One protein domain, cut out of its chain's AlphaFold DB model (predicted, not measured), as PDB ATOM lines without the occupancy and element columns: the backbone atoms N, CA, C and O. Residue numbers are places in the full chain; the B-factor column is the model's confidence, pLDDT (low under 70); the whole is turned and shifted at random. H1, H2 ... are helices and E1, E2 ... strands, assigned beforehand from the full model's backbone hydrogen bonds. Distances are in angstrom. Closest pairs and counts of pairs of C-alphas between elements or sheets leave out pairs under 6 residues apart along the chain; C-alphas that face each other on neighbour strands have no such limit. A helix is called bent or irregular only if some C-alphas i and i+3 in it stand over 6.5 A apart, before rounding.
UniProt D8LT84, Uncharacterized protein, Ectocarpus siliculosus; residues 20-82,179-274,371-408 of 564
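This is residues 20 to 82, 179 to 274 and 371 to 408 of the 564 residues of an uncharacterized protein of Ectocarpus siliculosus (UniProt D8LT84). Four long helical stretches, H1, H5, H6 and H9b, form a stem, an up-and-down bundle in which each runs against the one before it in the chain. At one end of this stem the short helices H2, H3, H4, H7 and H8 and the arm H9a make a wider head, from which the loop of residues 41 to 65 and the hairpin of E1 and E2 reach to opposite sides. The printed part has 197 residues, mostly helix, with nine named helices and two named strands in the order H1 H2 H3 H4 H5 H6 E1 E2 H7 H8 H9; the sheet E1 - E2 is antiparallel. It is compact, with a radius of gyration of the C-alphas of 18.3 A, and flat, spanning 57 by 55 by 19 A.

H1, residues 20 to 40, touches H5, residues 193 to 220, at Ala 25 and Gly 207, the closest C-alphas, 4.2 A apart; they run opposite ways at 35.3 degrees, only just a steep tilt. H5 forms a helical hairpin with H6, residues 226 to 247; their closest C-alphas, Phe 206 and Thr 238, are 6.2 A apart. H9, residues 371 to 408, was assigned as one helix by its hydrogen bonds but is bent, C-alphas 384 and 387 being 7.4 A apart; its arms H9a, residues 371 to 384, and H9b, residues 387 to 408, stand at a steep tilt of 58 degrees. H9a is itself irregular, with C-alphas 377 and 380 6.9 A apart. H6 touches H9b, the closest C-alphas being Pro 228 and Gly 401, 3.9 A. H2, residues 66 to 69, touches H4, residues 181 to 191, with closest C-alphas Pro 68 and Arg 181 at 5.6 A. H3, residues 71 to 82, touches residues 377 to 381 of H9a, opposite ways at a shallow tilt of 11 degrees; the closest C-alphas, Met 74 and Val 381, are 5.9 A apart. E1, residues 253 to 255, and E2, residues 258 to 260, form an antiparallel hairpin, with N 253 and O 260 2.8 A apart, within hydrogen-bond range. Residues 245 to 247 of H6 touch H7, residues 263 to 266, with closest C-alphas Ile 246 and Leu 263 at 4.8 A. H8, residues 268 to 274, only just touches H4, with 3 pairs of C-alphas within 8 A, the closest Cys 191 and Val 271 at 5.2 A. Every O i to N i+4 pair is within hydrogen-bond range in H3, H4, H6, H8 and H9b, against 16 of 17 in H1, 22 of 24 in H5 and 7 of 10 in H9a; H2 and H7 are too short for such a pair.

H1 begins at C-alpha 20, (-18.785, 2.348, 132.368), and is 30.7 A long. H5, 40.8 A, has a kink of 27 degrees near residue 204. H6 is 31.5 A long, and H9b, 31.1 A, ends at C-alpha 408, (-19.174, 11.901, 136.805).

The two C-alphas farthest apart, Leu 50 and Pro 257, are 56.7 A apart. Residues 83 to 178 and 275 to 370 are not printed, with C-alpha gaps of 18.9 A and 16.8 A across the cuts. Of the links printed whole, H1 to H2 is long, with 25 residues. The mean pLDDT of the printed part is 82.1; 22 residues are under 70, among them 48 to 62.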
ATOM      1  N   ILE A  20     -19.855   2.745 131.436       75.25
ATOM      2  CA  ILE A  20     -18.785   2.348 132.368       75.25
ATOM      3  C   ILE A  20     -17.915   1.226 131.765       75.25
ATOM      4  O   ILE A  20     -16.721   1.475 131.593       75.25
ATOM      5  N   PRO A  21     -18.452   0.061 131.340       81.88
ATOM      6  CA  PRO A  21     -17.637  -0.995 130.729       81.88
ATOM      7  C   PRO A  21     -16.929  -0.558 129.444       81.88
ATOM      8  O   PRO A  21     -15.781  -0.923 129.217       81.88
ATOM      9  N   VAL A  22     -17.585   0.260 128.615       83.31
ATOM     10  CA  VAL A  22     -16.999   0.760 127.360       83.31
ATOM     11  C   VAL A  22     -15.830   1.703 127.643       83.31
ATOM     12  O   VAL A  22     -14.767   1.584 127.037       83.31
ATOM     13  N   SER A  23     -15.989   2.617 128.603       76.44
ATOM     14  CA  SER A  23     -14.909   3.516 129.011       76.44
ATOM     15  C   SER A  23     -13.748   2.754 129.659       76.44
ATOM     16  O   SER A  23     -12.596   3.052 129.356       76.44
ATOM     17  N   ALA A  24     -14.035   1.729 130.468       78.44
ATOM     18  CA  ALA A  24     -13.028   0.850 131.054       78.44
ATOM     19  C   ALA A  24     -12.263   0.055 129.984       78.44
ATOM     20  O   ALA A  24     -11.046  -0.067 130.077       78.44
ATOM     21  N   ALA A  25     -12.937  -0.402 128.925       84.12
ATOM     22  CA  ALA A  25     -12.302  -1.063 127.784       84.12
ATOM     23  C   ALA A  25     -11.337  -0.128 127.033       84.12
ATOM     24  O   ALA A  25     -10.189  -0.489 126.771       84.12
ATOM     25  N   CYS A  26     -11.767   1.104 126.736       84.31
ATOM     26  CA  CYS A  26     -10.921   2.109 126.085       84.31
ATOM     27  C   CYS A  26      -9.710   2.492 126.946       84.31
ATOM     28  O   CYS A  26      -8.597   2.618 126.434       84.31
ATOM     29  N   VAL A  27      -9.916   2.659 128.255       81.12
ATOM     30  CA  VAL A  27      -8.837   2.922 129.214       81.12
ATOM     31  C   VAL A  27      -7.886   1.730 129.292       81.12
ATOM     32  O   VAL A  27      -6.678   1.930 129.226       81.12
ATOM     33  N   GLY A  28      -8.393   0.499 129.370       81.19
ATOM     34  CA  GLY A  28      -7.579  -0.721 129.387       81.19
ATOM     35  C   GLY A  28      -6.693  -0.840 128.147       81.19
ATOM     36  O   GLY A  28      -5.490  -1.060 128.253       81.19
ATOM     37  N   TRP A  29      -7.249  -0.577 126.964       87.56
ATOM     38  CA  TRP A  29      -6.471  -0.528 125.725       87.56
ATOM     39  C   TRP A  29      -5.393   0.568 125.743       87.56
ATOM     40  O   TRP A  29      -4.236   0.314 125.403       87.56
ATOM     41  N   LEU A  30      -5.752   1.788 126.159       84.94
ATOM     42  CA  LEU A  30      -4.826   2.923 126.196       84.94
ATOM     43  C   LEU A  30      -3.691   2.699 127.201       84.94
ATOM     44  O   LEU A  30      -2.536   2.982 126.895       84.94
ATOM     45  N   THR A  31      -4.011   2.191 128.388       81.62
ATOM     46  CA  THR A  31      -3.036   1.938 129.457       81.62
ATOM     47  C   THR A  31      -2.073   0.822 129.080       81.62
ATOM     48  O   THR A  31      -0.869   1.020 129.209       81.62
ATOM     49  N   ASN A  32      -2.557  -0.278 128.497       84.50
ATOM     50  CA  ASN A  32      -1.691  -1.338 127.979       84.50
ATOM     51  C   ASN A  32      -0.796  -0.842 126.835       84.50
ATOM     52  O   ASN A  32       0.393  -1.148 126.803       84.50
ATOM     53  N   LYS A  33      -1.330  -0.021 125.920       87.50
ATOM     54  CA  LYS A  33      -0.527   0.616 124.867       87.50
ATOM     55  C   LYS A  33       0.581   1.499 125.446       87.50
ATOM     56  O   LYS A  33       1.717   1.424 124.988       87.50
ATOM     57  N   LEU A  34       0.257   2.319 126.445       84.25
ATOM     58  CA  LEU A  34       1.241   3.158 127.130       84.25
ATOM     59  C   LEU A  34       2.266   2.317 127.898       84.25
ATOM     60  O   LEU A  34       3.438   2.669 127.890       84.25
ATOM     61  N   ALA A  35       1.863   1.205 128.511       82.75
ATOM     62  CA  ALA A  35       2.775   0.297 129.201       82.75
ATOM     63  C   ALA A  35       3.827  -0.284 128.246       82.75
ATOM     64  O   ALA A  35       5.017  -0.211 128.544       82.75
ATOM     65  N   VAL A  36       3.414  -0.765 127.066       84.88
ATOM     66  CA  VAL A  36       4.349  -1.240 126.028       84.88
ATOM     67  C   VAL A  36       5.297  -0.127 125.582       84.88
ATOM     68  O   VAL A  36       6.501  -0.350 125.480       84.88
ATOM     69  N   GLU A  37       4.784   1.085 125.369       87.19
ATOM     70  CA  GLU A  37       5.616   2.231 124.989       87.19
ATOM     71  C   GLU A  37       6.647   2.577 126.082       87.19
ATOM     72  O   GLU A  37       7.813   2.819 125.776       87.19
ATOM     73  N   MET A  38       6.252   2.538 127.359       84.31
ATOM     74  CA  MET A  38       7.131   2.810 128.506       84.31
ATOM     75  C   MET A  38       8.207   1.739 128.718       84.31
ATOM     76  O   MET A  38       9.248   2.036 129.298       84.31
ATOM     77  N   ILE A  39       8.002   0.505 128.249       84.81
ATOM     78  CA  ILE A  39       9.039  -0.535 128.310       84.81
ATOM     79  C   ILE A  39      10.225  -0.164 127.405       84.81
ATOM     80  O   ILE A  39      11.381  -0.324 127.802       84.81
ATOM     81  N   PHE A  40       9.959   0.354 126.202       88.44
ATOM     82  CA  PHE A  40      10.984   0.558 125.169       88.44
ATOM     83  C   PHE A  40      11.465   2.000 125.028       88.44
ATOM     84  O   PHE A  40      12.597   2.234 124.590       88.44
ATOM     85  N   HIS A  41      10.633   2.977 125.386       87.50
ATOM     86  CA  HIS A  41      10.890   4.378 125.095       87.50
ATOM     87  C   HIS A  41      10.744   5.301 126.313       87.50
ATOM     88  O   HIS A  41       9.843   5.139 127.139       87.50
ATOM     89  N   PRO A  42      11.590   6.349 126.397       88.12
ATOM     90  CA  PRO A  42      12.665   6.741 125.485       88.12
ATOM     91  C   PRO A  42      13.958   5.943 125.719       88.12
ATOM     92  O   PRO A  42      14.218   5.466 126.819       88.12
ATOM     93  N   LEU A  43      14.800   5.861 124.681       85.19
ATOM     94  CA  LEU A  43      16.114   5.198 124.746       85.19
ATOM     95  C   LEU A  43      17.072   5.889 125.723       85.19
ATOM     96  O   LEU A  43      17.844   5.238 126.421       85.19
ATOM     97  N   VAL A  44      17.006   7.218 125.771       82.25
ATOM     98  CA  VAL A  44      17.791   8.060 126.671       82.25
ATOM     99  C   VAL A  44      16.847   8.664 127.692       82.25
ATOM    100  O   VAL A  44      15.743   9.082 127.340       82.25
ATOM    101  N   TRP A  45      17.296   8.723 128.939       79.81
ATOM    102  CA  TRP A  45      16.553   9.335 130.027       79.81
ATOM    103  C   TRP A  45      16.095  10.760 129.676       79.81
ATOM    104  O   TRP A  45      16.873  11.576 129.172       79.81
ATOM    105  N   ARG A  46      14.818  11.066 129.929       76.44
ATOM    106  CA  ARG A  46      14.235  12.401 129.729       76.44
ATOM    107  C   ARG A  46      13.641  12.915 131.035       76.44
ATOM    108  O   ARG A  46      12.770  12.264 131.599       76.44
ATOM    109  N   GLY A  47      14.047  14.109 131.470       73.31
ATOM    110  CA  GLY A  47      13.513  14.740 132.679       73.31
ATOM    111  C   GLY A  47      14.377  15.867 133.247       73.31
ATOM    112  O   GLY A  47      15.341  16.300 132.618       73.31
ATOM    113  N   ILE A  48      14.030  16.335 134.449       69.75
ATOM    114  CA  ILE A  48      14.826  17.280 135.250       69.75
ATOM    115  C   ILE A  48      15.753  16.469 136.174       69.75
ATOM    116  O   ILE A  48      15.248  15.761 137.053       69.75
ATOM    117  N   PRO A  49      17.087  16.521 135.993       64.56
ATOM    118  CA  PRO A  49      18.034  15.638 136.676       64.56
ATOM    119  C   PRO A  49      18.312  16.106 138.113       64.56
ATOM    120  O   PRO A  49      19.410  16.539 138.437       64.56
ATOM    121  N   LEU A  50      17.307  16.052 138.994       58.41
ATOM    122  CA  LEU A  50      17.494  16.353 140.423       58.41
ATOM    123  C   LEU A  50      18.174  15.191 141.163       58.41
ATOM    124  O   LEU A  50      18.984  15.417 142.057       58.41
ATOM    125  N   ARG A  51      17.850  13.945 140.790       55.25
ATOM    126  CA  ARG A  51      18.494  12.721 141.285       55.25
ATOM    127  C   ARG A  51      18.264  11.601 140.269       55.25
ATOM    128  O   ARG A  51      17.137  11.136 140.117       55.25
ATOM    129  N   VAL A  52      19.309  11.224 139.539       58.25
ATOM    130  CA  VAL A  52      19.295  10.100 138.594       58.25
ATOM    131  C   VAL A  52      20.119   8.991 139.233       58.25
ATOM    132  O   VAL A  52      21.301   9.186 139.497       58.25
ATOM    133  N   VAL A  53      19.484   7.864 139.545       60.06
ATOM    134  CA  VAL A  53      20.198   6.643 139.930       60.06
ATOM    135  C   VAL A  53      20.460   5.880 138.637       60.06
ATOM    136  O   VAL A  53      19.512   5.580 137.907       60.06
ATOM    137  N   GLU A  54      21.727   5.614 138.318       58.22
ATOM    138  CA  GLU A  54      22.072   4.787 137.158       58.22
ATOM    139  C   GLU A  54      21.376   3.423 137.261       58.22
ATOM    140  O   GLU A  54      21.425   2.762 138.297       58.22
ATOM    141  N   GLY A  55      20.676   3.028 136.194       59.44
ATOM    142  CA  GLY A  55      19.959   1.752 136.118       59.44
ATOM    143  C   GLY A  55      18.506   1.763 136.607       59.44
ATOM    144  O   GLY A  55      17.857   0.719 136.545       59.44
ATOM    145  N   GLN A  56      17.958   2.900 137.057       61.69
ATOM    146  CA  GLN A  56      16.535   3.003 137.413       61.69
ATOM    147  C   GLN A  56      15.712   3.697 136.310       61.69
ATOM    148  O   GLN A  56      16.076   4.791 135.873       61.69
ATOM    149  N   PRO A  57      14.572   3.115 135.880       59.34
ATOM    150  CA  PRO A  57      13.741   3.693 134.817       59.34
ATOM    151  C   PRO A  57      12.985   4.960 135.251       59.34
ATOM    152  O   PRO A  57      12.621   5.789 134.413       59.34
ATOM    153  N   LEU A  58      12.761   5.132 136.557       58.66
ATOM    154  CA  LEU A  58      11.996   6.234 137.136       58.66
ATOM    155  C   LEU A  58      12.915   7.164 137.936       58.66
ATOM    156  O   LEU A  58      13.509   6.762 138.932       58.66
ATOM    157  N   GLY A  59      13.002   8.427 137.514       59.12
ATOM    158  CA  GLY A  59      13.517   9.523 138.334       59.12
ATOM    159  C   GLY A  59      12.365  10.340 138.927       59.12
ATOM    160  O   GLY A  59      11.250  10.300 138.414       59.12
ATOM    161  N   LEU A  60      12.632  11.141 139.968       57.19
ATOM    162  CA  LEU A  60      11.627  12.019 140.607       57.19
ATOM    163  C   LEU A  60      10.832  12.870 139.597       57.19
ATOM    164  O   LEU A  60       9.635  13.073 139.767       57.19
ATOM    165  N   LEU A  61      11.502  13.358 138.546       63.03
ATOM    166  CA  LEU A  61      10.919  14.139 137.451       63.03
ATOM    167  C   LEU A  61      11.542  13.730 136.108       63.03
ATOM    168  O   LEU A  61      12.043  14.572 135.365       63.03
ATOM    169  N   GLY A  62      11.543  12.433 135.797       68.00
ATOM    170  CA  GLY A  62      11.973  11.938 134.492       68.00
ATOM    171  C   GLY A  62      11.735  10.451 134.303       68.00
ATOM    172  O   GLY A  62      11.595   9.715 135.277       68.00
ATOM    173  N   TRP A  63      11.685  10.019 133.049       76.81
ATOM    174  CA  TRP A  63      11.490   8.616 132.712       76.81
ATOM    175  C   TRP A  63      12.442   8.174 131.601       76.81
ATOM    176  O   TRP A  63      12.806   8.941 130.701       76.81
ATOM    177  N   GLN A  64      12.849   6.916 131.682       84.31
ATOM    178  CA  GLN A  64      13.537   6.189 130.629       84.31
ATOM    179  C   GLN A  64      12.779   4.891 130.371       84.31
ATOM    180  O   GLN A  64      12.130   4.366 131.276       84.31
ATOM    181  N   GLY A  65      12.864   4.386 129.141       84.62
ATOM    182  CA  GLY A  65      12.401   3.040 128.850       84.62
ATOM    183  C   GLY A  65      13.078   2.038 129.783       84.62
ATOM    184  O   GLY A  65      14.271   2.151 130.073       84.62
ATOM    185  N   ILE A  66      12.325   1.051 130.238       84.06
ATOM    186  CA  ILE A  66      12.808   0.046 131.180       84.06
ATOM    187  C   ILE A  66      13.960  -0.784 130.585       84.06
ATOM    188  O   ILE A  66      15.037  -0.880 131.177       84.06
ATOM    189  N   VAL A  67      13.767  -1.316 129.373       86.62
ATOM    190  CA  VAL A  67      14.775  -2.120 128.659       86.62
ATOM    191  C   VAL A  67      16.078  -1.341 128.424       86.62
ATOM    192  O   VAL A  67      17.142  -1.852 128.774       86.62
ATOM    193  N   PRO A  68      16.067  -0.101 127.886       87.00
ATOM    194  CA  PRO A  68      17.308   0.649 127.711       87.00
ATOM    195  C   PRO A  68      17.961   1.063 129.040       87.00
ATOM    196  O   PRO A  68      19.188   1.140 129.095       87.00
ATOM    197  N   ALA A  69      17.196   1.301 130.113       84.31
ATOM    198  CA  ALA A  69      17.762   1.631 131.425       84.31
ATOM    199  C   ALA A  69      18.566   0.464 132.028       84.31
ATOM    200  O   ALA A  69      19.622   0.689 132.620       84.31
ATOM    201  N   LYS A  70      18.106  -0.778 131.827       82.88
ATOM    202  CA  LYS A  70      18.722  -1.998 132.374       82.88
ATOM    203  C   LYS A  70      19.503  -2.848 131.371       82.88
ATOM    204  O   LYS A  70      19.883  -3.977 131.682       82.88
ATOM    205  N   ALA A  71      19.810  -2.303 130.195       84.81
ATOM    206  CA  ALA A  71      20.452  -3.040 129.106       84.81
ATOM    207  C   ALA A  71      21.727  -3.808 129.520       84.81
ATOM    208  O   ALA A  71      21.965  -4.882 128.985       84.81
ATOM    209  N   GLY A  72      22.514  -3.305 130.481       84.12
ATOM    210  CA  GLY A  72      23.735  -3.975 130.956       84.12
ATOM    211  C   GLY A  72      23.486  -5.316 131.643       84.12
ATOM    212  O   GLY A  72      23.986  -6.338 131.183       84.12
ATOM    213  N   VAL A  73      22.658  -5.326 132.694       84.12
ATOM    214  CA  VAL A  73      22.316  -6.554 133.438       84.12
ATOM    215  C   VAL A  73      21.611  -7.559 132.523       84.12
ATOM    216  O   VAL A  73      21.879  -8.758 132.575       84.12
ATOM    217  N   MET A  74      20.742  -7.064 131.636       85.81
ATOM    218  CA  MET A  74      20.055  -7.898 130.649       85.81
ATOM    219  C   MET A  74      21.025  -8.517 129.634       85.81
ATOM    220  O   MET A  74      20.898  -9.700 129.320       85.81
ATOM    221  N   ALA A  75      22.004  -7.751 129.141       86.56
ATOM    222  CA  ALA A  75      23.006  -8.236 128.195       86.56
ATOM    223  C   ALA A  75      23.889  -9.320 128.814       86.56
ATOM    224  O   ALA A  75      24.130 -10.338 128.173       86.56
ATOM    225  N   GLU A  76      24.323  -9.147 130.065       88.12
ATOM    226  CA  GLU A  76      25.111 -10.164 130.768       88.12
ATOM    227  C   GLU A  76      24.360 -11.495 130.864       88.12
ATOM    228  O   GLU A  76      24.897 -12.526 130.455       88.12
ATOM    229  N   ARG A  77      23.097 -11.469 131.313       84.50
ATOM    230  CA  ARG A  77      22.266 -12.681 131.407       84.50
ATOM    231  C   ARG A  77      22.028 -13.326 130.051       84.50
ATOM    232  O   ARG A  77      22.160 -14.537 129.914       84.50
ATOM    233  N   MET A  78      21.690 -12.529 129.043       82.31
ATOM    234  CA  MET A  78      21.434 -13.032 127.697       82.31
ATOM    235  C   MET A  78      22.671 -13.718 127.112       82.31
ATOM    236  O   MET A  78      22.558 -14.766 126.482       82.31
ATOM    237  N   VAL A  79      23.859 -13.162 127.339       84.81
ATOM    238  CA  VAL A  79      25.109 -13.741 126.844       84.81
ATOM    239  C   VAL A  79      25.487 -15.005 127.583       84.81
ATOM    240  O   VAL A  79      25.920 -15.964 126.944       84.81
ATOM    241  N   ASP A  80      25.281 -15.047 128.896       85.62
ATOM    242  CA  ASP A  80      25.456 -16.277 129.662       85.62
ATOM    243  C   ASP A  80      24.546 -17.380 129.100       85.62
ATOM    244  O   ASP A  80      25.010 -18.493 128.864       85.62
ATOM    245  N   MET A  81      23.299 -17.065 128.736       80.81
ATOM    246  CA  MET A  81      22.410 -18.024 128.069       80.81
ATOM    247  C   MET A  81      22.903 -18.429 126.673       80.81
ATOM    248  O   MET A  81      22.913 -19.616 126.351       80.81
ATOM    249  N   VAL A  82      23.350 -17.484 125.838       81.19
ATOM    250  CA  VAL A  82      23.856 -17.799 124.489       81.19
ATOM    251  C   VAL A  82      25.099 -18.690 124.554       81.19
ATOM    252  O   VAL A  82      25.195 -19.671 123.824       81.19
ATOM    253  N   ARG A 179      27.251  -0.308 124.235       90.56
ATOM    254  CA  ARG A 179      27.611   0.730 123.264       90.56
ATOM    255  C   ARG A 179      26.380   1.207 122.502       90.56
ATOM    256  O   ARG A 179      26.192   2.415 122.361       90.56
ATOM    257  N   ASP A 180      25.531   0.278 122.072       91.25
ATOM    258  CA  ASP A 180      24.249   0.584 121.449       91.25
ATOM    259  C   ASP A 180      23.082  -0.124 122.155       91.25
ATOM    260  O   ASP A 180      22.656  -1.227 121.805       91.25
ATOM    261  N   ARG A 181      22.490   0.586 123.126       89.06
ATOM    262  CA  ARG A 181      21.301   0.135 123.869       89.06
ATOM    263  C   ARG A 181      20.084  -0.099 122.971       89.06
ATOM    264  O   ARG A 181      19.141  -0.774 123.390       89.06
ATOM    265  N   SER A 182      20.069   0.455 121.755       91.94
ATOM    266  CA  SER A 182      18.982   0.214 120.809       91.94
ATOM    267  C   SER A 182      18.983  -1.223 120.290       91.94
ATOM    268  O   SER A 182      17.911  -1.724 119.947       91.94
ATOM    269  N   LEU A 183      20.121  -1.930 120.319       92.06
ATOM    270  CA  LEU A 183      20.185  -3.341 119.936       92.06
ATOM    271  C   LEU A 183      19.327  -4.202 120.863       92.06
ATOM    272  O   LEU A 183      18.545  -5.024 120.395       92.06
ATOM    273  N   MET A 184      19.408  -3.955 122.172       89.38
ATOM    274  CA  MET A 184      18.594  -4.665 123.158       89.38
ATOM    275  C   MET A 184      17.099  -4.408 122.934       89.38
ATOM    276  O   MET A 184      16.297  -5.337 122.869       89.38
ATOM    277  N   VAL A 185      16.722  -3.142 122.743       90.44
ATOM    278  CA  VAL A 185      15.336  -2.760 122.437       90.44
ATOM    279  C   VAL A 185      14.845  -3.431 121.152       90.44
ATOM    280  O   VAL A 185      13.757  -4.003 121.142       90.44
ATOM    281  N   SER A 186      15.651  -3.405 120.092       92.50
ATOM    282  CA  SER A 186      15.293  -3.978 118.791       92.50
ATOM    283  C   SER A 186      15.114  -5.493 118.861       92.50
ATOM    284  O   SER A 186      14.162  -6.017 118.284       92.50
ATOM    285  N   LEU A 187      15.977  -6.192 119.607       91.00
ATOM    286  CA  LEU A 187      15.852  -7.626 119.854       91.00
ATOM    287  C   LEU A 187      14.499  -7.951 120.494       91.00
ATOM    288  O   LEU A 187      13.755  -8.785 119.975       91.00
ATOM    289  N   PHE A 188      14.164  -7.274 121.598       88.19
ATOM    290  CA  PHE A 188      12.920  -7.524 122.323       88.19
ATOM    291  C   PHE A 188      11.688  -7.181 121.494       88.19
ATOM    292  O   PHE A 188      10.744  -7.968 121.450       88.19
ATOM    293  N   GLN A 189      11.699  -6.042 120.798       90.44
ATOM    294  CA  GLN A 189      10.603  -5.642 119.916       90.44
ATOM    295  C   GLN A 189      10.388  -6.625 118.766       90.44
ATOM    296  O   GLN A 189       9.244  -6.833 118.359       90.44
ATOM    297  N   ARG A 190      11.460  -7.232 118.246       91.19
ATOM    298  CA  ARG A 190      11.373  -8.227 117.178       91.19
ATOM    299  C   ARG A 190      10.830  -9.555 117.698       91.19
ATOM    300  O   ARG A 190       9.823 -10.021 117.176       91.19
ATOM    301  N   CYS A 191      11.407 -10.083 118.777       88.62
ATOM    302  CA  CYS A 191      10.984 -11.352 119.375       88.62
ATOM    303  C   CYS A 191       9.545 -11.293 119.923       88.62
ATOM    304  O   CYS A 191       8.763 -12.211 119.704       88.62
ATOM    305  N   GLY A 192       9.178 -10.203 120.607       88.25
ATOM    306  CA  GLY A 192       7.888 -10.046 121.291       88.25
ATOM    307  C   GLY A 192       6.793  -9.349 120.479       88.25
ATOM    308  O   GLY A 192       5.763  -8.966 121.034       88.25
ATOM    309  N   LYS A 193       6.992  -9.108 119.174       89.94
ATOM    310  CA  LYS A 193       6.088  -8.277 118.355       89.94
ATOM    311  C   LYS A 193       4.625  -8.728 118.423       89.94
ATOM    312  O   LYS A 193       3.721  -7.888 118.500       89.94
ATOM    313  N   ALA A 194       4.377 -10.036 118.355       89.06
ATOM    314  CA  ALA A 194       3.021 -10.576 118.392       89.06
ATOM    315  C   ALA A 194       2.426 -10.488 119.802       89.06
ATOM    316  O   ALA A 194       1.255 -10.137 119.956       89.06
ATOM    317  N   GLU A 195       3.238 -10.726 120.827       88.88
ATOM    318  CA  GLU A 195       2.841 -10.729 122.231       88.88
ATOM    319  C   GLU A 195       2.524  -9.320 122.719       88.88
ATOM    320  O   GLU A 195       1.513  -9.127 123.385       88.88
ATOM    321  N   PHE A 196       3.287  -8.305 122.304       88.31
ATOM    322  CA  PHE A 196       2.947  -6.912 122.601       88.31
ATOM    323  C   PHE A 196       1.648  -6.491 121.916       88.31
ATOM    324  O   PHE A 196       0.810  -5.832 122.531       88.31
ATOM    325  N   LYS A 197       1.418  -6.915 120.665       89.81
ATOM    326  CA  LYS A 197       0.146  -6.656 119.975       89.81
ATOM    327  C   LYS A 197      -1.023  -7.342 120.685       89.81
ATOM    328  O   LYS A 197      -2.088  -6.742 120.826       89.81
ATOM    329  N   PHE A 198      -0.822  -8.571 121.156       88.56
ATOM    330  CA  PHE A 198      -1.799  -9.282 121.971       88.56
ATOM    331  C   PHE A 198      -2.042  -8.575 123.309       88.56
ATOM    332  O   PHE A 198      -3.196  -8.384 123.681       88.56
ATOM    333  N   LEU A 199      -1.000  -8.115 124.004       85.50
ATOM    334  CA  LEU A 199      -1.106  -7.398 125.277       85.50
ATOM    335  C   LEU A 199      -1.919  -6.104 125.125       85.50
ATOM    336  O   LEU A 199      -2.814  -5.827 125.925       85.50
ATOM    337  N   VAL A 200      -1.681  -5.341 124.057       88.81
ATOM    338  CA  VAL A 200      -2.448  -4.121 123.760       88.81
ATOM    339  C   VAL A 200      -3.903  -4.442 123.411       88.81
ATOM    340  O   VAL A 200      -4.819  -3.830 123.959       88.81
ATOM    341  N   ASN A 201      -4.143  -5.422 122.536       89.81
ATOM    342  CA  ASN A 201      -5.496  -5.748 122.077       89.81
ATOM    343  C   ASN A 201      -6.347  -6.431 123.160       89.81
ATOM    344  O   ASN A 201      -7.532  -6.130 123.296       89.81
ATOM    345  N   SER A 202      -5.751  -7.318 123.959       87.12
ATOM    346  CA  SER A 202      -6.423  -7.989 125.078       87.12
ATOM    347  C   SER A 202      -6.768  -7.023 126.213       87.12
ATOM    348  O   SER A 202      -7.762  -7.239 126.906       87.12
ATOM    349  N   GLY A 203      -6.040  -5.905 126.340       85.81
ATOM    350  CA  GLY A 203      -6.365  -4.825 127.276       85.81
ATOM    351  C   GLY A 203      -7.775  -4.265 127.095       85.81
ATOM    352  O   GLY A 203      -8.437  -3.935 128.077       85.81
ATOM    353  N   PHE A 204      -8.285  -4.234 125.859       88.31
ATOM    354  CA  PHE A 204      -9.671  -3.849 125.598       88.31
ATOM    355  C   PHE A 204     -10.665  -4.874 126.167       88.31
ATOM    356  O   PHE A 204     -11.620  -4.506 126.847       88.31
ATOM    357  N   PHE A 205     -10.426  -6.166 125.918       89.94
ATOM    358  CA  PHE A 205     -11.304  -7.252 126.361       89.94
ATOM    359  C   PHE A 205     -11.324  -7.394 127.888       89.94
ATOM    360  O   PHE A 205     -12.395  -7.432 128.492       89.94
ATOM    361  N   PHE A 206     -10.153  -7.413 128.529       87.12
ATOM    362  CA  PHE A 206     -10.057  -7.489 129.987       87.12
ATOM    363  C   PHE A 206     -10.566  -6.214 130.661       87.12
ATOM    364  O   PHE A 206     -11.294  -6.307 131.648       87.12
ATOM    365  N   GLY A 207     -10.275  -5.040 130.092       85.31
ATOM    366  CA  GLY A 207     -10.824  -3.769 130.563       85.31
ATOM    367  C   GLY A 207     -12.352  -3.738 130.499       85.31
ATOM    368  O   GLY A 207     -12.996  -3.285 131.442       85.31
ATOM    369  N   PHE A 208     -12.949  -4.289 129.438       88.31
ATOM    370  CA  PHE A 208     -14.400  -4.441 129.334       88.31
ATOM    371  C   PHE A 208     -14.954  -5.402 130.395       88.31
ATOM    372  O   PHE A 208     -15.868  -5.041 131.135       88.31
ATOM    373  N   LEU A 209     -14.388  -6.611 130.495       90.44
ATOM    374  CA  LEU A 209     -14.849  -7.657 131.412       90.44
ATOM    375  C   LEU A 209     -14.781  -7.196 132.875       90.44
ATOM    376  O   LEU A 209     -15.753  -7.309 133.622       90.44
ATOM    377  N   LEU A 210     -13.648  -6.622 133.275       86.38
ATOM    378  CA  LEU A 210     -13.464  -6.072 134.614       86.38
ATOM    379  C   LEU A 210     -14.282  -4.794 134.822       86.38
ATOM    380  O   LEU A 210     -14.771  -4.560 135.925       86.38
ATOM    381  N   GLY A 211     -14.519  -4.012 133.767       84.19
ATOM    382  CA  GLY A 211     -15.435  -2.875 133.775       84.19
ATOM    383  C   GLY A 211     -16.885  -3.271 134.070       84.19
ATOM    384  O   GLY A 211     -17.578  -2.552 134.789       84.19
ATOM    385  N   VAL A 212     -17.344  -4.436 133.596       87.00
ATOM    386  CA  VAL A 212     -18.656  -5.001 133.964       87.00
ATOM    387  C   VAL A 212     -18.695  -5.342 135.453       87.00
ATOM    388  O   VAL A 212     -19.648  -4.979 136.143       87.00
ATOM    389  N   VAL A 213     -17.645  -5.972 135.986       86.38
ATOM    390  CA  VAL A 213     -17.544  -6.256 137.428       86.38
ATOM    391  C   VAL A 213     -17.537  -4.953 138.236       86.38
ATOM    392  O   VAL A 213     -18.288  -4.821 139.203       86.38
ATOM    393  N   GLN A 214     -16.767  -3.953 137.805       80.94
ATOM    394  CA  GLN A 214     -16.723  -2.628 138.421       80.94
ATOM    395  C   GLN A 214     -18.093  -1.933 138.384       80.94
ATOM    396  O   GLN A 214     -18.500  -1.331 139.377       80.94
ATOM    397  N   MET A 215     -18.837  -2.054 137.282       80.19
ATOM    398  CA  MET A 215     -20.206  -1.548 137.155       80.19
ATOM    399  C   MET A 215     -21.135  -2.183 138.203       80.19
ATOM    400  O   MET A 215     -21.880  -1.465 138.873       80.19
ATOM    401  N   PHE A 216     -21.060  -3.504 138.412       82.31
ATOM    402  CA  PHE A 216     -21.824  -4.185 139.465       82.31
ATOM    403  C   PHE A 216     -21.435  -3.712 140.871       82.31
ATOM    404  O   PHE A 216     -22.311  -3.462 141.700       82.31
ATOM    405  N   VAL A 217     -20.140  -3.535 141.143       81.19
ATOM    406  CA  VAL A 217     -19.659  -3.027 142.439       81.19
ATOM    407  C   VAL A 217     -20.162  -1.605 142.693       81.19
ATOM    408  O   VAL A 217     -20.641  -1.309 143.790       81.19
ATOM    409  N   TRP A 218     -20.133  -0.737 141.680       72.31
ATOM    410  CA  TRP A 218     -20.618   0.640 141.787       72.31
ATOM    411  C   TRP A 218     -22.136   0.722 142.014       72.31
ATOM    412  O   TRP A 218     -22.610   1.579 142.763       72.31
ATOM    413  N   LEU A 219     -22.911  -0.210 141.448       73.69
ATOM    414  CA  LEU A 219     -24.347  -0.328 141.729       73.69
ATOM    415  C   LEU A 219     -24.641  -0.668 143.200       73.69
ATOM    416  O   LEU A 219     -25.686  -0.273 143.719       73.69
ATOM    417  N   LEU A 220     -23.737  -1.385 143.874       77.19
ATOM    418  CA  LEU A 220     -23.881  -1.777 145.279       77.19
ATOM    419  C   LEU A 220     -23.298  -0.739 146.254       77.19
ATOM    420  O   LEU A 220     -23.822  -0.595 147.364       77.19
ATOM    421  N   TYR A 221     -22.247  -0.015 145.851       71.94
ATOM    422  CA  TYR A 221     -21.491   0.925 146.686       71.94
ATOM    423  C   TYR A 221     -21.221   2.259 145.960       71.94
ATOM    424  O   TYR A 221     -20.171   2.472 145.354       71.94
ATOM    425  N   ASP A 222     -22.162   3.197 146.091       68.50
ATOM    426  CA  ASP A 222     -22.152   4.522 145.448       68.50
ATOM    427  C   ASP A 222     -21.303   5.557 146.221       68.50
ATOM    428  O   ASP A 222     -21.804   6.588 146.671       68.50
ATOM    429  N   LYS A 223     -20.018   5.261 146.463       77.75
ATOM    430  CA  LYS A 223     -19.064   6.231 147.040       77.75
ATOM    431  C   LYS A 223     -18.095   6.731 145.959       77.75
ATOM    432  O   LYS A 223     -17.608   5.917 145.187       77.75
ATOM    433  N   PRO A 224     -17.732   8.024 145.918       72.62
ATOM    434  CA  PRO A 224     -16.916   8.590 144.836       72.62
ATOM    435  C   PRO A 224     -15.508   7.980 144.728       72.62
ATOM    436  O   PRO A 224     -14.992   7.821 143.626       72.62
ATOM    437  N   TRP A 225     -14.909   7.561 145.847       76.69
ATOM    438  CA  TRP A 225     -13.583   6.934 145.860       76.69
ATOM    439  C   TRP A 225     -13.552   5.525 145.247       76.69
ATOM    440  O   TRP A 225     -12.470   5.032 144.930       76.69
ATOM    441  N   THR A 226     -14.708   4.870 145.052       79.06
ATOM    442  CA  THR A 226     -14.741   3.517 144.473       79.06
ATOM    443  C   THR A 226     -14.326   3.501 143.006       79.06
ATOM    444  O   THR A 226     -13.861   2.469 142.533       79.06
ATOM    445  N   LEU A 227     -14.428   4.631 142.295       78.69
ATOM    446  CA  LEU A 227     -14.005   4.751 140.898       78.69
ATOM    447  C   LEU A 227     -12.468   4.759 140.750       78.69
ATOM    448  O   LEU A 227     -11.963   3.895 140.034       78.69
ATOM    449  N   PRO A 228     -11.696   5.626 141.446       84.75
ATOM    450  CA  PRO A 228     -10.232   5.532 141.473       84.75
ATOM    451  C   PRO A 228      -9.716   4.195 142.012       84.75
ATOM    452  O   PRO A 228      -8.825   3.599 141.413       84.75
ATOM    453  N   ALA A 229     -10.279   3.701 143.121       86.62
ATOM    454  CA  ALA A 229      -9.845   2.437 143.716       86.62
ATOM    455  C   ALA A 229     -10.157   1.243 142.801       86.62
ATOM    456  O   ALA A 229      -9.310   0.376 142.604       86.62
ATOM    457  N   GLY A 230     -11.347   1.228 142.192       81.88
ATOM    458  CA  GLY A 230     -11.734   0.242 141.188       81.88
ATOM    459  C   GLY A 230     -10.806   0.284 139.979       81.88
ATOM    460  O   GLY A 230     -10.264  -0.747 139.608       81.88
ATOM    461  N   GLY A 231     -10.532   1.474 139.439       82.31
ATOM    462  CA  GLY A 231      -9.585   1.654 138.337       82.31
ATOM    463  C   GLY A 231      -8.182   1.135 138.663       82.31
ATOM    464  O   GLY A 231      -7.582   0.454 137.836       82.31
ATOM    465  N   ALA A 232      -7.681   1.380 139.877       87.25
ATOM    466  CA  ALA A 232      -6.385   0.869 140.326       87.25
ATOM    467  C   ALA A 232      -6.347  -0.664 140.389       87.25
ATOM    468  O   ALA A 232      -5.418  -1.286 139.875       87.25
ATOM    469  N   VAL A 233      -7.378  -1.280 140.979       86.94
ATOM    470  CA  VAL A 233      -7.500  -2.742 141.089       86.94
ATOM    471  C   VAL A 233      -7.651  -3.384 139.713       86.94
ATOM    472  O   VAL A 233      -6.993  -4.379 139.422       86.94
ATOM    473  N   VAL A 234      -8.476  -2.804 138.841       83.06
ATOM    474  CA  VAL A 234      -8.664  -3.285 137.469       83.06
ATOM    475  C   VAL A 234      -7.363  -3.178 136.678       83.06
ATOM    476  O   VAL A 234      -6.989  -4.145 136.019       83.06
ATOM    477  N   GLY A 235      -6.641  -2.058 136.780       82.19
ATOM    478  CA  GLY A 235      -5.333  -1.882 136.143       82.19
ATOM    479  C   GLY A 235      -4.303  -2.903 136.634       82.19
ATOM    480  O   GLY A 235      -3.643  -3.547 135.820       82.19
ATOM    481  N   TYR A 236      -4.234  -3.119 137.951       88.25
ATOM    482  CA  TYR A 236      -3.367  -4.125 138.570       88.25
ATOM    483  C   TYR A 236      -3.675  -5.539 138.055       88.25
ATOM    484  O   TYR A 236      -2.789  -6.215 137.535       88.25
ATOM    485  N   ILE A 237      -4.939  -5.974 138.155       87.38
ATOM    486  CA  ILE A 237      -5.362  -7.330 137.778       87.38
ATOM    487  C   ILE A 237      -5.205  -7.552 136.274       87.38
ATOM    488  O   ILE A 237      -4.742  -8.614 135.872       87.38
ATOM    489  N   THR A 238      -5.558  -6.567 135.441       84.31
ATOM    490  CA  THR A 238      -5.437  -6.682 133.978       84.31
ATOM    491  C   THR A 238      -3.988  -6.890 133.569       84.31
ATOM    492  O   THR A 238      -3.702  -7.791 132.787       84.31
ATOM    493  N   ASN A 239      -3.074  -6.078 134.108       83.12
ATOM    494  CA  ASN A 239      -1.668  -6.163 133.742       83.12
ATOM    495  C   ASN A 239      -1.018  -7.445 134.279       83.12
ATOM    496  O   ASN A 239      -0.291  -8.117 133.551       83.12
ATOM    497  N   TRP A 240      -1.340  -7.831 135.518       86.69
ATOM    498  CA  TRP A 240      -0.904  -9.102 136.097       86.69
ATOM    499  C   TRP A 240      -1.387 -10.304 135.271       86.69
ATOM    500  O   TRP A 240      -0.594 -11.176 134.927       86.69
ATOM    501  N   LEU A 241      -2.668 -10.325 134.890       86.69
ATOM    502  CA  LEU A 241      -3.245 -11.401 134.084       86.69
ATOM    503  C   LEU A 241      -2.642 -11.446 132.674       86.69
ATOM    504  O   LEU A 241      -2.393 -12.532 132.154       86.69
ATOM    505  N   ALA A 242      -2.394 -10.284 132.063       83.06
ATOM    506  CA  ALA A 242      -1.800 -10.191 130.735       83.06
ATOM    507  C   ALA A 242      -0.382 -10.776 130.705       83.06
ATOM    508  O   ALA A 242      -0.094 -11.599 129.840       83.06
ATOM    509  N   ILE A 243       0.476 -10.404 131.663       82.12
ATOM    510  CA  ILE A 243       1.832 -10.963 131.782       82.12
ATOM    511  C   ILE A 243       1.757 -12.470 132.031       82.12
ATOM    512  O   ILE A 243       2.411 -13.247 131.335       82.12
ATOM    513  N   LYS A 244       0.904 -12.892 132.972       86.44
ATOM    514  CA  LYS A 244       0.767 -14.305 133.325       86.44
ATOM    515  C   LYS A 244       0.364 -15.166 132.128       86.44
ATOM    516  O   LYS A 244       0.921 -16.235 131.945       86.44
ATOM    517  N   LEU A 245      -0.542 -14.690 131.275       85.94
ATOM    518  CA  LEU A 245      -0.985 -15.413 130.076       85.94
ATOM    519  C   LEU A 245       0.102 -15.494 128.984       85.94
ATOM    520  O   LEU A 245       0.088 -16.400 128.152       85.94
ATOM    521  N   ILE A 246       1.054 -14.558 128.969       86.12
ATOM    522  CA  ILE A 246       2.156 -14.565 127.998       86.12
ATOM    523  C   ILE A 246       3.173 -15.669 128.321       86.12
ATOM    524  O   ILE A 246       3.596 -16.364 127.393       86.12
ATOM    525  N   PHE A 247       3.532 -15.849 129.598       83.69
ATOM    526  CA  PHE A 247       4.602 -16.767 130.022       83.69
ATOM    527  C   PHE A 247       4.111 -18.083 130.643       83.69
ATOM    528  O   PHE A 247       4.793 -19.098 130.522       83.69
ATOM    529  N   GLU A 248       2.920 -18.114 131.243       85.81
ATOM    530  CA  GLU A 248       2.365 -19.303 131.896       85.81
ATOM    531  C   GLU A 248       1.081 -19.812 131.205       85.81
ATOM    532  O   GLU A 248       0.272 -19.021 130.711       85.81
ATOM    533  N   PRO A 249       0.825 -21.134 131.215       88.44
ATOM    534  CA  PRO A 249       1.678 -22.194 131.756       88.44
ATOM    535  C   PRO A 249       2.860 -22.513 130.828       88.44
ATOM    536  O   PRO A 249       2.737 -22.418 129.604       88.44
ATOM    537  N   VAL A 250       3.991 -22.898 131.434       85.69
ATOM    538  CA  VAL A 250       5.226 -23.216 130.699       85.69
ATOM    539  C   VAL A 250       5.046 -24.476 129.859       85.69
ATOM    540  O   VAL A 250       5.227 -24.467 128.643       85.69
ATOM    541  N   ASP A 251       4.613 -25.552 130.510       86.88
ATOM    542  CA  ASP A 251       4.274 -26.800 129.841       86.88
ATOM    543  C   ASP A 251       2.822 -26.740 129.323       86.88
ATOM    544  O   ASP A 251       1.942 -26.223 130.020       86.88
ATOM    545  N   PRO A 252       2.532 -27.271 128.121       87.19
ATOM    546  CA  PRO A 252       1.189 -27.244 127.552       87.19
ATOM    547  C   PRO A 252       0.210 -28.065 128.403       87.19
ATOM    548  O   PRO A 252       0.310 -29.290 128.498       87.19
ATOM    549  N   VAL A 253      -0.782 -27.395 128.988       88.12
ATOM    550  CA  VAL A 253      -1.831 -28.025 129.798       88.12
ATOM    551  C   VAL A 253      -3.043 -28.309 128.920       88.12
ATOM    552  O   VAL A 253      -3.656 -27.404 128.351       88.12
ATOM    553  N   LYS A 254      -3.418 -29.586 128.812       87.69
ATOM    554  CA  LYS A 254      -4.609 -30.016 128.070       87.69
ATOM    555  C   LYS A 254      -5.847 -29.884 128.957       87.69
ATOM    556  O   LYS A 254      -6.002 -30.628 129.921       87.69
ATOM    557  N   LEU A 255      -6.742 -28.963 128.613       83.44
ATOM    558  CA  LEU A 255      -8.076 -28.834 129.202       83.44
ATOM    559  C   LEU A 255      -9.102 -29.293 128.162       83.44
ATOM    560  O   LEU A 255      -9.625 -28.503 127.374       83.44
ATOM    561  N   GLY A 256      -9.358 -30.603 128.128       85.81
ATOM    562  CA  GLY A 256     -10.250 -31.211 127.138       85.81
ATOM    563  C   GLY A 256      -9.738 -31.002 125.701       85.81
ATOM    564  O   GLY A 256      -8.604 -31.395 125.424       85.81
ATOM    565  N   PRO A 257     -10.525 -30.398 124.781       87.94
ATOM    566  CA  PRO A 257     -10.096 -30.146 123.401       87.94
ATOM    567  C   PRO A 257      -9.152 -28.939 123.252       87.94
ATOM    568  O   PRO A 257      -8.632 -28.708 122.163       87.94
ATOM    569  N   PHE A 258      -8.925 -28.157 124.313       86.75
ATOM    570  CA  PHE A 258      -8.083 -26.962 124.270       86.75
ATOM    571  C   PHE A 258      -6.730 -27.210 124.943       86.75
ATOM    572  O   PHE A 258      -6.651 -27.805 126.017       86.75
ATOM    573  N   VAL A 259      -5.657 -26.712 124.326       85.12
ATOM    574  CA  VAL A 259      -4.306 -26.718 124.903       85.12
ATOM    575  C   VAL A 259      -3.979 -25.300 125.352       85.12
ATOM    576  O   VAL A 259      -3.887 -24.395 124.520       85.12
ATOM    577  N   LEU A 260      -3.840 -25.104 126.662       85.88
ATOM    578  CA  LEU A 260      -3.369 -23.849 127.235       85.88
ATOM    579  C   LEU A 260      -1.853 -23.894 127.367       85.88
ATOM    580  O   LEU A 260      -1.299 -24.802 127.980       85.88
ATOM    581  N   GLN A 261      -1.200 -22.889 126.805       87.56
ATOM    582  CA  GLN A 261       0.236 -22.676 126.896       87.56
ATOM    583  C   GLN A 261       0.491 -21.175 126.816       87.56
ATOM    584  O   GLN A 261      -0.258 -20.475 126.122       87.56
ATOM    585  N   GLY A 262       1.527 -20.696 127.507       88.00
ATOM    586  CA  GLY A 262       1.975 -19.312 127.390       88.00
ATOM    587  C   GLY A 262       2.131 -18.921 125.918       88.00
ATOM    588  O   GLY A 262       2.718 -19.665 125.124       88.00
ATOM    589  N   LEU A 263       1.565 -17.774 125.531       85.81
ATOM    590  CA  LEU A 263       1.502 -17.361 124.124       85.81
ATOM    591  C   LEU A 263       2.896 -17.267 123.490       85.81
ATOM    592  O   LEU A 263       3.073 -17.642 122.332       85.81
ATOM    593  N   PHE A 264       3.873 -16.821 124.278       85.69
ATOM    594  CA  PHE A 264       5.256 -16.679 123.848       85.69
ATOM    595  C   PHE A 264       5.909 -18.044 123.569       85.69
ATOM    596  O   PHE A 264       6.576 -18.236 122.555       85.69
ATOM    597  N   LEU A 265       5.652 -19.029 124.433       86.94
ATOM    598  CA  LEU A 265       6.183 -20.393 124.319       86.94
ATOM    599  C   LEU A 265       5.549 -21.164 123.161       86.94
ATOM    600  O   LEU A 265       6.205 -21.966 122.506       86.94
ATOM    601  N   LYS A 266       4.285 -20.868 122.846       89.44
ATOM    602  CA  LYS A 266       3.606 -21.421 121.671       89.44
ATOM    603  C   LYS A 266       4.271 -20.995 120.352       89.44
ATOM    604  O   LYS A 266       4.181 -21.725 119.370       89.44
ATOM    605  N   ARG A 267       4.935 -19.832 120.322       91.06
ATOM    606  CA  ARG A 267       5.660 -19.286 119.159       91.06
ATOM    607  C   ARG A 267       7.172 -19.539 119.216       91.06
ATOM    608  O   ARG A 267       7.926 -18.829 118.555       91.06
ATOM    609  N   GLN A 268       7.618 -20.551 119.964       90.12
ATOM    610  CA  GLN A 268       9.041 -20.859 120.156       90.12
ATOM    611  C   GLN A 268       9.830 -20.914 118.836       90.12
ATOM    612  O   GLN A 268      10.903 -20.325 118.759       90.12
ATOM    613  N   GLU A 269       9.303 -21.549 117.783       91.62
ATOM    614  CA  GLU A 269       9.999 -21.651 116.490       91.62
ATOM    615  C   GLU A 269      10.211 -20.296 115.801       91.62
ATOM    616  O   GLU A 269      11.302 -20.030 115.292       91.62
ATOM    617  N   GLU A 270       9.191 -19.433 115.810       92.31
ATOM    618  CA  GLU A 270       9.255 -18.093 115.215       92.31
ATOM    619  C   GLU A 270      10.209 -17.194 116.008       92.31
ATOM    620  O   GLU A 270      11.063 -16.522 115.431       92.31
ATOM    621  N   VAL A 271      10.106 -17.226 117.339       91.50
ATOM    622  CA  VAL A 271      10.970 -16.448 118.233       91.50
ATOM    623  C   VAL A 271      12.424 -16.903 118.123       91.50
ATOM    624  O   VAL A 271      13.317 -16.061 118.086       91.50
ATOM    625  N   ALA A 272      12.675 -18.211 118.036       91.75
ATOM    626  CA  ALA A 272      14.011 -18.763 117.835       91.75
ATOM    627  C   ALA A 272      14.657 -18.226 116.550       91.75
ATOM    628  O   ALA A 272      15.812 -17.802 116.569       91.75
ATOM    629  N   ALA A 273      13.902 -18.197 115.448       93.50
ATOM    630  CA  ALA A 273      14.384 -17.679 114.172       93.50
ATOM    631  C   ALA A 273      14.648 -16.163 114.218       93.50
ATOM    632  O   ALA A 273      15.686 -15.710 113.732       93.50
ATOM    633  N   ASP A 274      13.745 -15.380 114.820       93.25
ATOM    634  CA  ASP A 274      13.910 -13.928 114.970       93.25
ATOM    635  C   ASP A 274      15.090 -13.564 115.883       93.25
ATOM    636  O   ASP A 274      15.851 -12.642 115.573       93.25
ATOM    637  N   THR A 371      10.799 -26.516 126.474       87.88
ATOM    638  CA  THR A 371      10.040 -25.285 126.721       87.88
ATOM    639  C   THR A 371      10.447 -24.590 128.024       87.88
ATOM    640  O   THR A 371      10.507 -23.367 128.062       87.88
ATOM    641  N   ARG A 372      10.814 -25.348 129.067       87.25
ATOM    642  CA  ARG A 372      11.340 -24.790 130.326       87.25
ATOM    643  C   ARG A 372      12.706 -24.138 130.154       87.25
ATOM    644  O   ARG A 372      12.957 -23.082 130.717       87.25
ATOM    645  N   THR A 373      13.591 -24.754 129.375       86.00
ATOM    646  CA  THR A 373      14.904 -24.168 129.072       86.00
ATOM    647  C   THR A 373      14.740 -22.890 128.257       86.00
ATOM    648  O   THR A 373      15.368 -21.888 128.573       86.00
ATOM    649  N   PHE A 374      13.866 -22.911 127.247       85.94
ATOM    650  CA  PHE A 374      13.564 -21.752 126.409       85.94
ATOM    651  C   PHE A 374      12.936 -20.607 127.209       85.94
ATOM    652  O   PHE A 374      13.334 -19.452 127.063       85.94
ATOM    653  N   GLU A 375      11.999 -20.925 128.100       84.69
ATOM    654  CA  GLU A 375      11.439 -19.969 129.051       84.69
ATOM    655  C   GLU A 375      12.543 -19.357 129.922       84.69
ATOM    656  O   GLU A 375      12.656 -18.135 129.977       84.69
ATOM    657  N   GLY A 376      13.448 -20.179 130.458       78.88
ATOM    658  CA  GLY A 376      14.595 -19.726 131.242       78.88
ATOM    659  C   GLY A 376      15.593 -18.848 130.474       78.88
ATOM    660  O   GLY A 376      16.367 -18.133 131.102       78.88
ATOM    661  N   VAL A 377      15.582 -18.843 129.136       75.00
ATOM    662  CA  VAL A 377      16.396 -17.913 128.327       75.00
ATOM    663  C   VAL A 377      15.801 -16.506 128.332       75.00
ATOM    664  O   VAL A 377      16.538 -15.521 128.333       75.00
ATOM    665  N   LEU A 378      14.472 -16.395 128.313       71.31
ATOM    666  CA  LEU A 378      13.785 -15.142 127.989       71.31
ATOM    667  C   LEU A 378      13.062 -14.545 129.194       71.31
ATOM    668  O   LEU A 378      13.111 -13.332 129.398       71.31
ATOM    669  N   HIS A 379      12.453 -15.376 130.035       74.50
ATOM    670  CA  HIS A 379      11.695 -14.948 131.201       74.50
ATOM    671  C   HIS A 379      12.540 -14.191 132.234       74.50
ATOM    672  O   HIS A 379      12.081 -13.130 132.647       74.50
ATOM    673  N   PRO A 380      13.793 -14.569 132.578       69.44
ATOM    674  CA  PRO A 380      14.598 -13.803 133.539       69.44
ATOM    675  C   PRO A 380      14.859 -12.352 133.130       69.44
ATOM    676  O   PRO A 380      15.190 -11.523 133.979       69.44
ATOM    677  N   VAL A 381      14.746 -12.044 131.835       67.38
ATOM    678  CA  VAL A 381      14.889 -10.682 131.328       67.38
ATOM    679  C   VAL A 381      13.583  -9.891 131.470       67.38
ATOM    680  O   VAL A 381      13.621  -8.696 131.741       67.38
ATOM    681  N   PHE A 382      12.424 -10.547 131.364       68.25
ATOM    682  CA  PHE A 382      11.119  -9.923 131.605       68.25
ATOM    683  C   PHE A 382      10.755  -9.840 133.098       68.25
ATOM    684  O   PHE A 382      10.222  -8.815 133.525       68.25
ATOM    685  N   GLN A 383      11.105 -10.856 133.896       70.50
ATOM    686  CA  GLN A 383      10.817 -10.983 135.333       70.50
ATOM    687  C   GLN A 383      11.259  -9.777 136.152       70.50
ATOM    688  O   GLN A 383      10.559  -9.370 137.079       70.50
ATOM    689  N   GLU A 384      12.412  -9.192 135.814       67.62
ATOM    690  CA  GLU A 384      12.934  -8.035 136.543       67.62
ATOM    691  C   GLU A 384      11.970  -6.845 136.560       67.62
ATOM    692  O   GLU A 384      12.106  -5.959 137.403       67.62
ATOM    693  N   GLU A 385      11.012  -6.813 135.632       73.31
ATOM    694  CA  GLU A 385      10.222  -5.629 135.320       73.31
ATOM    695  C   GLU A 385       8.717  -5.857 135.358       73.31
ATOM    696  O   GLU A 385       7.937  -4.911 135.223       73.31
ATOM    697  N   GLU A 386       8.290  -7.088 135.632       81.12
ATOM    698  CA  GLU A 386       6.878  -7.430 135.772       81.12
ATOM    699  C   GLU A 386       6.218  -6.609 136.880       81.12
ATOM    700  O   GLU A 386       5.143  -6.037 136.690       81.12
ATOM    701  N   PHE A 387       6.889  -6.480 138.028       82.38
ATOM    702  CA  PHE A 387       6.352  -5.748 139.169       82.38
ATOM    703  C   PHE A 387       6.210  -4.248 138.885       82.38
ATOM    704  O   PHE A 387       5.162  -3.660 139.171       82.38
ATOM    705  N   THR A 388       7.223  -3.635 138.265       77.94
ATOM    706  CA  THR A 388       7.187  -2.226 137.849       77.94
ATOM    707  C   THR A 388       6.032  -1.980 136.877       77.94
ATOM    708  O   THR A 388       5.289  -1.007 137.035       77.94
ATOM    709  N   LEU A 389       5.823  -2.890 135.917       77.00
ATOM    710  CA  LEU A 389       4.727  -2.806 134.950       77.00
ATOM    711  C   LEU A 389       3.356  -2.883 135.636       77.00
ATOM    712  O   LEU A 389       2.464  -2.087 135.339       77.00
ATOM    713  N   ILE A 390       3.193  -3.819 136.576       84.56
ATOM    714  CA  ILE A 390       1.944  -4.017 137.322       84.56
ATOM    715  C   ILE A 390       1.608  -2.778 138.162       84.56
ATOM    716  O   ILE A 390       0.459  -2.326 138.158       84.56
ATOM    717  N   ILE A 391       2.599  -2.176 138.829       86.44
ATOM    718  CA  ILE A 391       2.411  -0.927 139.582       86.44
ATOM    719  C   ILE A 391       2.040   0.228 138.652       86.44
ATOM    720  O   ILE A 391       1.102   0.970 138.947       86.44
ATOM    721  N   ALA A 392       2.747   0.391 137.532       81.69
ATOM    722  CA  ALA A 392       2.449   1.445 136.569       81.69
ATOM    723  C   ALA A 392       1.009   1.324 136.041       81.69
ATOM    724  O   ALA A 392       0.287   2.322 135.978       81.69
ATOM    725  N   GLY A 393       0.557   0.097 135.756       82.00
ATOM    726  CA  GLY A 393      -0.828  -0.200 135.395       82.00
ATOM    727  C   GLY A 393      -1.830   0.201 136.483       82.00
ATOM    728  O   GLY A 393      -2.838   0.843 136.183       82.00
ATOM    729  N   ALA A 394      -1.538  -0.095 137.752       87.25
ATOM    730  CA  ALA A 394      -2.383   0.303 138.879       87.25
ATOM    731  C   ALA A 394      -2.472   1.833 139.039       87.25
ATOM    732  O   ALA A 394      -3.560   2.375 139.234       87.25
ATOM    733  N   ILE A 395      -1.350   2.551 138.909       87.69
ATOM    734  CA  ILE A 395      -1.310   4.021 138.999       87.69
ATOM    735  C   ILE A 395      -2.098   4.653 137.848       87.69
ATOM    736  O   ILE A 395      -2.938   5.525 138.078       87.69
ATOM    737  N   LEU A 396      -1.875   4.202 136.613       83.94
ATOM    738  CA  LEU A 396      -2.610   4.696 135.446       83.94
ATOM    739  C   LEU A 396      -4.109   4.393 135.549       83.94
ATOM    740  O   LEU A 396      -4.934   5.252 135.229       83.94
ATOM    741  N   GLY A 397      -4.469   3.212 136.056       84.44
ATOM    742  CA  GLY A 397      -5.849   2.842 136.354       84.44
ATOM    743  C   GLY A 397      -6.487   3.756 137.405       84.44
ATOM    744  O   GLY A 397      -7.618   4.213 137.221       84.44
ATOM    745  N   ALA A 398      -5.753   4.101 138.467       87.31
ATOM    746  CA  ALA A 398      -6.205   5.047 139.487       87.31
ATOM    747  C   ALA A 398      -6.441   6.448 138.905       87.31
ATOM    748  O   ALA A 398      -7.466   7.072 139.187       87.31
ATOM    749  N   ILE A 399      -5.522   6.929 138.058       85.88
ATOM    750  CA  ILE A 399      -5.632   8.221 137.366       85.88
ATOM    751  C   ILE A 399      -6.860   8.237 136.453       85.88
ATOM    752  O   ILE A 399      -7.633   9.195 136.478       85.88
ATOM    753  N   ALA A 400      -7.083   7.173 135.681       80.69
ATOM    754  CA  ALA A 400      -8.254   7.065 134.820       80.69
ATOM    755  C   ALA A 400      -9.562   7.038 135.629       80.69
ATOM    756  O   ALA A 400     -10.503   7.757 135.293       80.69
ATOM    757  N   GLY A 401      -9.605   6.283 136.732       80.44
ATOM    758  CA  GLY A 401     -10.751   6.252 137.642       80.44
ATOM    759  C   GLY A 401     -11.008   7.599 138.329       80.44
ATOM    760  O   GLY A 401     -12.159   8.000 138.507       80.44
ATOM    761  N   PHE A 402      -9.954   8.353 138.650       84.75
ATOM    762  CA  PHE A 402     -10.064   9.725 139.152       84.75
ATOM    763  C   PHE A 402     -10.608  10.688 138.094       84.75
ATOM    764  O   PHE A 402     -11.491  11.495 138.387       84.75
ATOM    765  N   LEU A 403     -10.157  10.567 136.845       79.12
ATOM    766  CA  LEU A 403     -10.675  11.364 135.736       79.12
ATOM    767  C   LEU A 403     -12.161  11.062 135.475       79.12
ATOM    768  O   LEU A 403     -12.961  11.978 135.294       79.12
ATOM    769  N   GLN A 404     -12.556   9.787 135.541       72.62
ATOM    770  CA  GLN A 404     -13.958   9.364 135.479       72.62
ATOM    771  C   GLN A 404     -14.781   9.924 136.643       72.62
ATOM    772  O   GLN A 404     -15.912  10.361 136.435       72.62
ATOM    773  N   MET A 405     -14.223   9.959 137.858       77.06
ATOM    774  CA  MET A 405     -14.875  10.568 139.020       77.06
ATOM    775  C   MET A 405     -15.150  12.059 138.783       77.06
ATOM    776  O   MET A 405     -16.285  12.492 138.978       77.06
ATOM    777  N   LEU A 406     -14.154  12.818 138.307       76.44
ATOM    778  CA  LEU A 406     -14.305  14.245 137.989       76.44
ATOM    779  C   LEU A 406     -15.394  14.487 136.935       76.44
ATOM    780  O   LEU A 406     -16.232  15.374 137.106       76.44
ATOM    781  N   LEU A 407     -15.419  13.673 135.877       67.44
ATOM    782  CA  LEU A 407     -16.430  13.755 134.819       67.44
ATOM    783  C   LEU A 407     -17.829  13.329 135.296       67.44
ATOM    784  O   LEU A 407     -18.834  13.847 134.811       67.44
ATOM    785  N   SER A 408     -17.911  12.400 136.252       63.38
ATOM    786  CA  SER A 408     -19.174  11.901 136.805       63.38
ATOM    787  C   SER A 408     -19.805  12.876 137.809       63.38
ATOM    788  O   SER A 408     -21.036  13.012 137.852       63.38
TER     789      SER A 408